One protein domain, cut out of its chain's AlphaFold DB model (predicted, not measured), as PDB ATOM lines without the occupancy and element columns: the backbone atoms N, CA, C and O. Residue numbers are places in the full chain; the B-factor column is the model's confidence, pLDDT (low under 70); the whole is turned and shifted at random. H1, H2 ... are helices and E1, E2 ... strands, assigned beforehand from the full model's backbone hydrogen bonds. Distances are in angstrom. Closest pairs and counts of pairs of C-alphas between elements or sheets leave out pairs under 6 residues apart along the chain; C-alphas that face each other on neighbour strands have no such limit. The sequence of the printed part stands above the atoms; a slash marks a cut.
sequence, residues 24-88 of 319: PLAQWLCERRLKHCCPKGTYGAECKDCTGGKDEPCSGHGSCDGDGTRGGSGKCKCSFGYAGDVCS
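What this domain is: This is residues 24 to 88 of the 319 residues of an uncharacterized protein of Capitella teleta (UniProt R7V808). With little regular structure, this is an elongated body built mostly of loops, with the small strand hairpin E1-E2 and short helix H2 towards one end and helix H1 at the other. The 65 printed residues hold H1, H2, E1, E2 in chain order; the class is mixed, with 19 residues in named elements. The sheet E1 - E2 is antiparallel; the whole is compact, with radius of gyration of the C-alphas 12.1 A and spans of 39 by 21 by 15 A.

How they stand to each other: E1, residues 62 to 64, and E2, residues 76 to 78, form an antiparallel hairpin at 160 degrees; N 63 and O 77 are 2.8 A apart, within hydrogen-bond range. The closest C-alphas of E2 and H2, residues 57 to 60, are those of Cys 76 and Cys 58, 5.6 A apart. H1, residues 25 to 33, is apart from E1, E2 and H2. Every O i to N i+4 pair in H1 is within hydrogen-bond range; H2 is too short for one.

Where its parts are: E2 ends at C-alpha 78 (22.662, -12.970, 6.612). H1, 10.7 A long, begins at C-alpha 25 (4.715, 2.667, 24.410).

The domain as a whole: The printed part has no cut. Links H1 to H2 and E1 to E2 are long. Residues 25 to 27 and 32 to 35 have pLDDT under 70.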
ATOM      1  N   PRO A  24       8.618  -0.036  25.424       70.62
ATOM      2  CA  PRO A  24       8.266   1.162  24.670       70.62
ATOM      3  C   PRO A  24       6.751   1.243  24.431       70.62
ATOM      4  O   PRO A  24       6.126   0.251  24.051       70.62
ATOM      5  N   LEU A  25       6.155   2.427  24.609       69.94
ATOM      6  CA  LEU A  25       4.715   2.667  24.410       69.94
ATOM      7  C   LEU A  25       4.221   2.148  23.050       69.94
ATOM      8  O   LEU A  25       3.163   1.529  22.973       69.94
ATOM      9  N   ALA A  26       5.020   2.338  21.995       64.25
ATOM     10  CA  ALA A  26       4.725   1.847  20.649       64.25
ATOM     11  C   ALA A  26       4.601   0.315  20.595       64.25
ATOM     12  O   ALA A  26       3.677  -0.211  19.976       64.25
ATOM     13  N   GLN A  27       5.486  -0.396  21.292       66.94
ATOM     14  CA  GLN A  27       5.494  -1.852  21.348       66.94
ATOM     15  C   GLN A  27       4.282  -2.378  22.132       66.94
ATOM     16  O   GLN A  27       3.541  -3.231  21.646       66.94
ATOM     17  N   TRP A  28       3.996  -1.798  23.302       72.00
ATOM     18  CA  TRP A  28       2.829  -2.176  24.105       72.00
ATOM     19  C   TRP A  28       1.503  -1.910  23.381       72.00
ATOM     20  O   TRP A  28       0.608  -2.763  23.385       72.00
ATOM     21  N   LEU A  29       1.373  -0.741  22.749       72.12
ATOM     22  CA  LEU A  29       0.163  -0.346  22.035       72.12
ATOM     23  C   LEU A  29      -0.062  -1.246  20.814       72.12
ATOM     24  O   LEU A  29      -1.168  -1.757  20.624       72.12
ATOM     25  N   CYS A  30       0.987  -1.498  20.028       75.56
ATOM     26  CA  CYS A  30       0.871  -2.279  18.803       75.56
ATOM     27  C   CYS A  30       0.670  -3.785  19.055       75.56
ATOM     28  O   CYS A  30      -0.114  -4.419  18.346       75.56
ATOM     29  N   GLU A  31       1.315  -4.361  20.077       70.38
ATOM     30  CA  GLU A  31       1.231  -5.799  20.389       70.38
ATOM     31  C   GLU A  31       0.014  -6.162  21.255       70.38
ATOM     32  O   GLU A  31      -0.734  -7.084  20.922       70.38
ATOM     33  N   ARG A  32      -0.213  -5.456  22.377       65.88
ATOM     34  CA  ARG A  32      -1.212  -5.859  23.391       65.88
ATOM     35  C   ARG A  32      -2.582  -5.225  23.203       65.88
ATOM     36  O   ARG A  32      -3.567  -5.781  23.692       65.88
ATOM     37  N   ARG A  33      -2.664  -4.067  22.543       69.50
ATOM     38  CA  ARG A  33      -3.930  -3.336  22.375       69.50
ATOM     39  C   ARG A  33      -4.467  -3.394  20.958       69.50
ATOM     40  O   ARG A  33      -5.610  -3.798  20.783       69.50
ATOM     41  N   LEU A  34      -3.644  -3.058  19.971       68.50
ATOM     42  CA  LEU A  34      -4.069  -2.998  18.573       68.50
ATOM     43  C   LEU A  34      -3.860  -4.321  17.817       68.50
ATOM     44  O   LEU A  34      -4.444  -4.509  16.756       68.50
ATOM     45  N   LYS A  35      -3.044  -5.249  18.350       68.75
ATOM     46  CA  LYS A  35      -2.651  -6.523  17.706       68.75
ATOM     47  C   LYS A  35      -2.136  -6.357  16.266       68.75
ATOM     48  O   LYS A  35      -2.153  -7.305  15.487       68.75
ATOM     49  N   HIS A  36      -1.648  -5.177  15.901       77.25
ATOM     50  CA  HIS A  36      -1.148  -4.888  14.556       77.25
ATOM     51  C   HIS A  36       0.328  -5.251  14.373       77.25
ATOM     52  O   HIS A  36       0.768  -5.416  13.240       77.25
ATOM     53  N   CYS A  37       1.057  -5.454  15.470       84.06
ATOM     54  CA  CYS A  37       2.446  -5.901  15.458       84.06
ATOM     55  C   CYS A  37       2.594  -7.261  16.138       84.06
ATOM     56  O   CYS A  37       1.672  -7.758  16.808       84.06
ATOM     57  N   CYS A  38       3.780  -7.823  15.957       88.31
ATOM     58  CA  CYS A  38       4.264  -9.004  16.640       88.31
ATOM     59  C   CYS A  38       5.422  -8.638  17.581       88.31
ATOM     60  O   CYS A  38       6.077  -7.619  17.360       88.31
ATOM     61  N   PRO A  39       5.676  -9.440  18.630       88.44
ATOM     62  CA  PRO A  39       6.893  -9.320  19.426       88.44
ATOM     63  C   PRO A  39       8.160  -9.383  18.570       88.44
ATOM     64  O   PRO A  39       8.183 -10.074  17.550       88.44
ATOM     65  N   LYS A  40       9.237  -8.724  19.014       89.69
ATOM     66  CA  LYS A  40      10.567  -8.909  18.411       89.69
ATOM     67  C   LYS A  40      10.943 -10.396  18.359       89.69
ATOM     68  O   LYS A  40      10.591 -11.148  19.273       89.69
ATOM     69  N   GLY A  41      11.619 -10.786  17.286       90.44
ATOM     70  CA  GLY A  41      11.973 -12.164  16.961       90.44
ATOM     71  C   GLY A  41      10.817 -12.993  16.402       90.44
ATOM     72  O   GLY A  41      10.942 -14.213  16.315       90.44
ATOM     73  N   THR A  42       9.677 -12.379  16.059       92.88
ATOM     74  CA  THR A  42       8.502 -13.091  15.527       92.88
ATOM     75  C   THR A  42       7.859 -12.365  14.346       92.88
ATOM     76  O   THR A  42       7.962 -11.144  14.236       92.88
ATOM     77  N   TYR A  43       7.180 -13.104  13.466       93.81
ATOM     78  CA  TYR A  43       6.650 -12.596  12.198       93.81
ATOM     79  C   TYR A  43       5.308 -13.239  11.792       93.81
ATOM     80  O   TYR A  43       4.877 -14.268  12.325       93.81
ATOM     81  N   GLY A  44       4.649 -12.653  10.791       92.19
ATOM     82  CA  GLY A  44       3.443 -13.206  10.172       92.19
ATOM     83  C   GLY A  44       2.160 -13.041  10.997       92.19
ATOM     84  O   GLY A  44       2.149 -12.521  12.112       92.19
ATOM     85  N   ALA A  45       1.030 -13.488  10.438       90.56
ATOM     86  CA  ALA A  45      -0.295 -13.234  11.015       90.56
ATOM     87  C   ALA A  45      -0.456 -13.778  12.449       90.56
ATOM     88  O   ALA A  45      -1.171 -13.182  13.254       90.56
ATOM     89  N   GLU A  46       0.239 -14.870  12.775       90.38
ATOM     90  CA  GLU A  46       0.206 -15.540  14.080       90.38
ATOM     91  C   GLU A  46       1.401 -15.203  14.986       90.38
ATOM     92  O   GLU A  46       1.450 -15.703  16.104       90.38
ATOM     93  N   CYS A  47       2.333 -14.344  14.550       91.31
ATOM     94  CA  CYS A  47       3.577 -14.046  15.269       91.31
ATOM     95  C   CYS A  47       4.406 -15.307  15.570       91.31
ATOM     96  O   CYS A  47       4.690 -15.618  16.725       91.31
ATOM     97  N   LYS A  48       4.764 -16.043  14.513       94.75
ATOM     98  CA  LYS A  48       5.635 -17.224  14.587       94.75
ATOM     99  C   LYS A  48       7.080 -16.799  14.800       94.75
ATOM    100  O   LYS A  48       7.475 -15.749  14.302       94.75
ATOM    101  N   ASP A  49       7.863 -17.619  15.485       95.69
ATOM    102  CA  ASP A  49       9.278 -17.335  15.717       95.69
ATOM    103  C   ASP A  49      10.051 -17.250  14.400       95.69
ATOM    104  O   ASP A  49       9.850 -18.053  13.484       95.69
ATOM    105  N   CYS A  50      10.934 -16.259  14.318       95.88
ATOM    106  CA  CYS A  50      11.878 -16.107  13.225       95.88
ATOM    107  C   CYS A  50      12.798 -17.326  13.101       95.88
ATOM    108  O   CYS A  50      13.049 -18.062  14.060       95.88
ATOM    109  N   THR A  51      13.338 -17.527  11.900       93.69
ATOM    110  CA  THR A  51      14.360 -18.554  11.670       93.69
ATOM    111  C   THR A  51      15.574 -18.270  12.566       93.69
ATOM    112  O   THR A  51      16.039 -17.135  12.642       93.69
ATOM    113  N   GLY A  52      16.055 -19.279  13.299       89.56
ATOM    114  CA  GLY A  52      17.091 -19.115  14.333       89.56
ATOM    115  C   GLY A  52      16.554 -18.820  15.740       89.56
ATOM    116  O   GLY A  52      17.323 -18.833  16.692       89.56
ATOM    117  N   GLY A  53      15.239 -18.646  15.897       92.06
ATOM    118  CA  GLY A  53      14.584 -18.432  17.186       92.06
ATOM    119  C   GLY A  53      14.179 -16.979  17.422       92.06
ATOM    120  O   GLY A  53      14.375 -16.100  16.584       92.06
ATOM    121  N   LYS A  54      13.561 -16.744  18.580       89.56
ATOM    122  CA  LYS A  54      13.018 -15.436  18.959       89.56
ATOM    123  C   LYS A  54      14.028 -14.542  19.679       89.56
ATOM    124  O   LYS A  54      14.023 -13.334  19.464       89.56
ATOM    125  N   ASP A  55      14.850 -15.126  20.546       89.81
ATOM    126  CA  ASP A  55      15.789 -14.364  21.376       89.81
ATOM    127  C   ASP A  55      16.999 -13.889  20.561       89.81
ATOM    128  O   ASP A  55      17.441 -12.753  20.712       89.81
ATOM    129  N   GLU A  56      17.472 -14.731  19.642       89.81
ATOM    130  CA  GLU A  56      18.605 -14.441  18.767       89.81
ATOM    131  C   GLU A  56      18.312 -14.913  17.327       89.81
ATOM    132  O   GLU A  56      18.873 -15.903  16.846       89.81
ATOM    133  N   PRO A  57      17.370 -14.248  16.626       93.75
ATOM    134  CA  PRO A  57      17.015 -14.615  15.260       93.75
ATOM    135  C   PRO A  57      18.249 -14.568  14.361       93.75
ATOM    136  O   PRO A  57      19.092 -13.679  14.483       93.75
ATOM    137  N   CYS A  58      18.341 -15.522  13.433       95.38
ATOM    138  CA  CYS A  58      19.472 -15.641  12.514       95.38
ATOM    139  C   CYS A  58      20.834 -15.748  13.220       95.38
ATOM    140  O   CYS A  58      21.821 -15.202  12.725       95.38
ATOM    141  N   SER A  59      20.863 -16.390  14.397       92.94
ATOM    142  CA  SER A  59      22.071 -16.586  15.210       92.94
ATOM    143  C   SER A  59      22.827 -15.282  15.496       92.94
ATOM    144  O   SER A  59      24.045 -15.296  15.597       92.94
ATOM    145  N   GLY A  60      22.129 -14.140  15.523       92.75
ATOM    146  CA  GLY A  60      22.738 -12.826  15.757       92.75
ATOM    147  C   GLY A  60      23.522 -12.277  14.559       92.75
ATOM    148  O   GLY A  60      23.913 -11.110  14.549       92.75
ATOM    149  N   HIS A  61      23.681 -13.070  13.500       93.75
ATOM    150  CA  HIS A  61      24.469 -12.756  12.310       93.75
ATOM    151  C   HIS A  61      23.591 -12.509  11.078       93.75
ATOM    152  O   HIS A  61      23.995 -12.747   9.939       93.75
ATOM    153  N   GLY A  62      22.373 -12.010  11.280       94.62
ATOM    154  CA  GLY A  62      21.471 -11.677  10.189       94.62
ATOM    155  C   GLY A  62      20.236 -10.908  10.635       94.62
ATOM    156  O   GLY A  62      20.051 -10.580  11.803       94.62
ATOM    157  N   SER A  63      19.379 -10.597   9.669       95.62
ATOM    158  CA  SER A  63      18.088  -9.947   9.894       95.62
ATOM    159  C   SER A  63      16.949 -10.851   9.437       95.62
ATOM    160  O   SER A  63      16.982 -11.373   8.324       95.62
ATOM    161  N   CYS A  64      15.926 -11.009  10.275       96.00
ATOM    162  CA  CYS A  64      14.733 -11.782   9.943       96.00
ATOM    163  C   CYS A  64      13.745 -10.954   9.103       96.00
ATOM    164  O   CYS A  64      13.367  -9.839   9.472       96.00
ATOM    165  N   ASP A  65      13.296 -11.507   7.977       96.06
ATOM    166  CA  ASP A  65      12.286 -10.887   7.120       96.06
ATOM    167  C   ASP A  65      10.906 -10.859   7.795       96.06
ATOM    168  O   ASP A  65      10.271 -11.896   7.999       96.06
ATOM    169  N   GLY A  66      10.420  -9.655   8.100       92.50
ATOM    170  CA  GLY A  66       9.148  -9.444   8.790       92.50
ATOM    171  C   GLY A  66       9.241  -9.406  10.312       92.50
ATOM    172  O   GLY A  66       8.191  -9.450  10.955       92.50
ATOM    173  N   ASP A  67      10.445  -9.298  10.880       93.56
ATOM    174  CA  ASP A  67      10.652  -9.193  12.327       93.56
ATOM    175  C   ASP A  67       9.768  -8.112  12.978       93.56
ATOM    176  O   ASP A  67       9.755  -6.947  12.572       93.56
ATOM    177  N   GLY A  68       8.988  -8.515  13.982       89.31
ATOM    178  CA  GLY A  68       8.052  -7.665  14.716       89.31
ATOM    179  C   GLY A  68       6.783  -7.291  13.938       89.31
ATOM    180  O   GLY A  68       5.939  -6.540  14.438       89.31
ATOM    181  N   THR A  69       6.597  -7.808  12.722       89.44
ATOM    182  CA  THR A  69       5.466  -7.461  11.850       89.44
ATOM    183  C   THR A  69       4.478  -8.614  11.686       89.44
ATOM    184  O   THR A  69       4.810  -9.782  11.857       89.44
ATOM    185  N   ARG A  70       3.240  -8.298  11.283       89.44
ATOM    186  CA  ARG A  70       2.223  -9.303  10.905       89.44
ATOM    187  C   ARG A  70       2.426  -9.884   9.494       89.44
ATOM    188  O   ARG A  70       1.597 -10.672   9.044       89.44
ATOM    189  N   GLY A  71       3.487  -9.484   8.792       88.94
ATOM    190  CA  GLY A  71       3.847  -9.947   7.450       88.94
ATOM    191  C   GLY A  71       5.249 -10.562   7.417       88.94
ATOM    192  O   GLY A  71       5.827 -10.843   8.462       88.94
ATOM    193  N   GLY A  72       5.780 -10.768   6.211       92.31
ATOM    194  CA  GLY A  72       7.111 -11.341   5.990       92.31
ATOM    195  C   GLY A  72       7.150 -12.868   5.964       92.31
ATOM    196  O   GLY A  72       6.169 -13.555   6.261       92.31
ATOM    197  N   SER A  73       8.295 -13.389   5.533       94.50
ATOM    198  CA  SER A  73       8.563 -14.819   5.350       94.50
ATOM    199  C   SER A  73       9.281 -15.469   6.532       94.50
ATOM    200  O   SER A  73       9.348 -16.696   6.581       94.50
ATOM    201  N   GLY A  74       9.836 -14.675   7.452       93.69
ATOM    202  CA  GLY A  74      10.599 -15.153   8.606       93.69
ATOM    203  C   GLY A  74      11.972 -15.723   8.283       93.69
ATOM    204  O   GLY A  74      12.628 -16.275   9.170       93.69
ATOM    205  N   LYS A  75      12.390 -15.645   7.017       96.00
ATOM    206  CA  LYS A  75      13.696 -16.114   6.559       96.00
ATOM    207  C   LYS A  75      14.785 -15.125   6.940       96.00
ATOM    208  O   LYS A  75      14.547 -13.919   7.012       96.00
ATOM    209  N   CYS A  76      15.988 -15.644   7.132       97.06
ATOM    210  CA  CYS A  76      17.143 -14.835   7.457       97.06
ATOM    211  C   CYS A  76      17.793 -14.229   6.218       97.06
ATOM    212  O   CYS A  76      18.004 -14.890   5.201       97.06
ATOM    213  N   LYS A  77      18.155 -12.957   6.338       97.00
ATOM    214  CA  LYS A  77      19.096 -12.271   5.466       97.00
ATOM    215  C   LYS A  77      20.406 -12.118   6.229       97.00
ATOM    216  O   LYS A  77      20.483 -11.294   7.139       97.00
ATOM    217  N   CYS A  78      21.402 -12.921   5.878       97.00
ATOM    218  CA  CYS A  78      22.662 -12.970   6.612       97.00
ATOM    219  C   CYS A  78      23.506 -11.709   6.442       97.00
ATOM    220  O   CYS A  78      23.484 -11.046   5.400       97.00
ATOM    221  N   SER A  79      24.237 -11.392   7.506       95.38
ATOM    222  CA  SER A  79      25.283 -10.380   7.535       95.38
ATOM    223  C   SER A  79      26.459 -10.804   6.655       95.38
ATOM    224  O   SER A  79      26.634 -11.980   6.339       95.38
ATOM    225  N   PHE A  80      27.274  -9.832   6.248       94.25
ATOM    226  CA  PHE A  80      28.464 -10.090   5.438       94.25
ATOM    227  C   PHE A  80      29.378 -11.114   6.127       94.25
ATOM    228  O   PHE A  80      29.652 -10.982   7.315       94.25
ATOM    229  N   GLY A  81      29.808 -12.134   5.383       93.62
ATOM    230  CA  GLY A  81      30.621 -13.236   5.899       93.62
ATOM    231  C   GLY A  81      29.843 -14.468   6.356       93.62
ATOM    232  O   GLY A  81      30.416 -15.552   6.384       93.62
ATOM    233  N   TYR A  82      28.542 -14.337   6.618       95.38
ATOM    234  CA  TYR A  82      27.704 -15.417   7.139       95.38
ATOM    235  C   TYR A  82      26.727 -15.939   6.085       95.38
ATOM    236  O   TYR A  82      26.259 -15.211   5.206       95.38
ATOM    237  N   ALA A  83      26.406 -17.221   6.183       95.00
ATOM    238  CA  ALA A  83      25.580 -17.963   5.247       95.00
ATOM    239  C   ALA A  83      24.765 -19.056   5.963       95.00
ATOM    240  O   ALA A  83      24.872 -19.274   7.172       95.00
ATOM    241  N   GLY A  84      23.927 -19.746   5.189       94.62
ATOM    242  CA  GLY A  84      23.000 -20.765   5.679       94.62
ATOM    243  C   GLY A  84      21.653 -20.193   6.122       94.62
ATOM    244  O   GLY A  84      21.470 -18.982   6.229       94.62
ATOM    245  N   ASP A  85      20.696 -21.081   6.393       94.31
ATOM    246  CA  ASP A  85      19.309 -20.694   6.691       94.31
ATOM    247  C   ASP A  85      19.171 -19.865   7.977       94.31
ATOM    248  O   ASP A  85      18.263 -19.043   8.094       94.31
ATOM    249  N   VAL A  86      20.085 -20.075   8.929       95.50
ATOM    250  CA  VAL A  86      20.149 -19.384  10.228       95.50
ATOM    251  C   VAL A  86      21.374 -18.474  10.363       95.50
ATOM    252  O   VAL A  86      21.598 -17.951  11.441       95.50
ATOM    253  N   CYS A  87      22.159 -18.266   9.300       95.94
ATOM    254  CA  CYS A  87      23.358 -17.412   9.315       95.94
ATOM    255  C   CYS A  87      24.455 -17.833  10.308       95.94
ATOM    256  O   CYS A  87      25.207 -16.995  10.791       95.94
ATOM    257  N   SER A  88      24.564 -19.127  10.612       93.00
ATOM    258  CA  SER A  88      25.531 -19.646  11.588       93.00
ATOM    259  C   SER A  88      26.817 -20.196  10.970       93.00
ATOM    260  O   SER A  88      27.696 -20.624  11.710       93.00
TER     261      SER A  88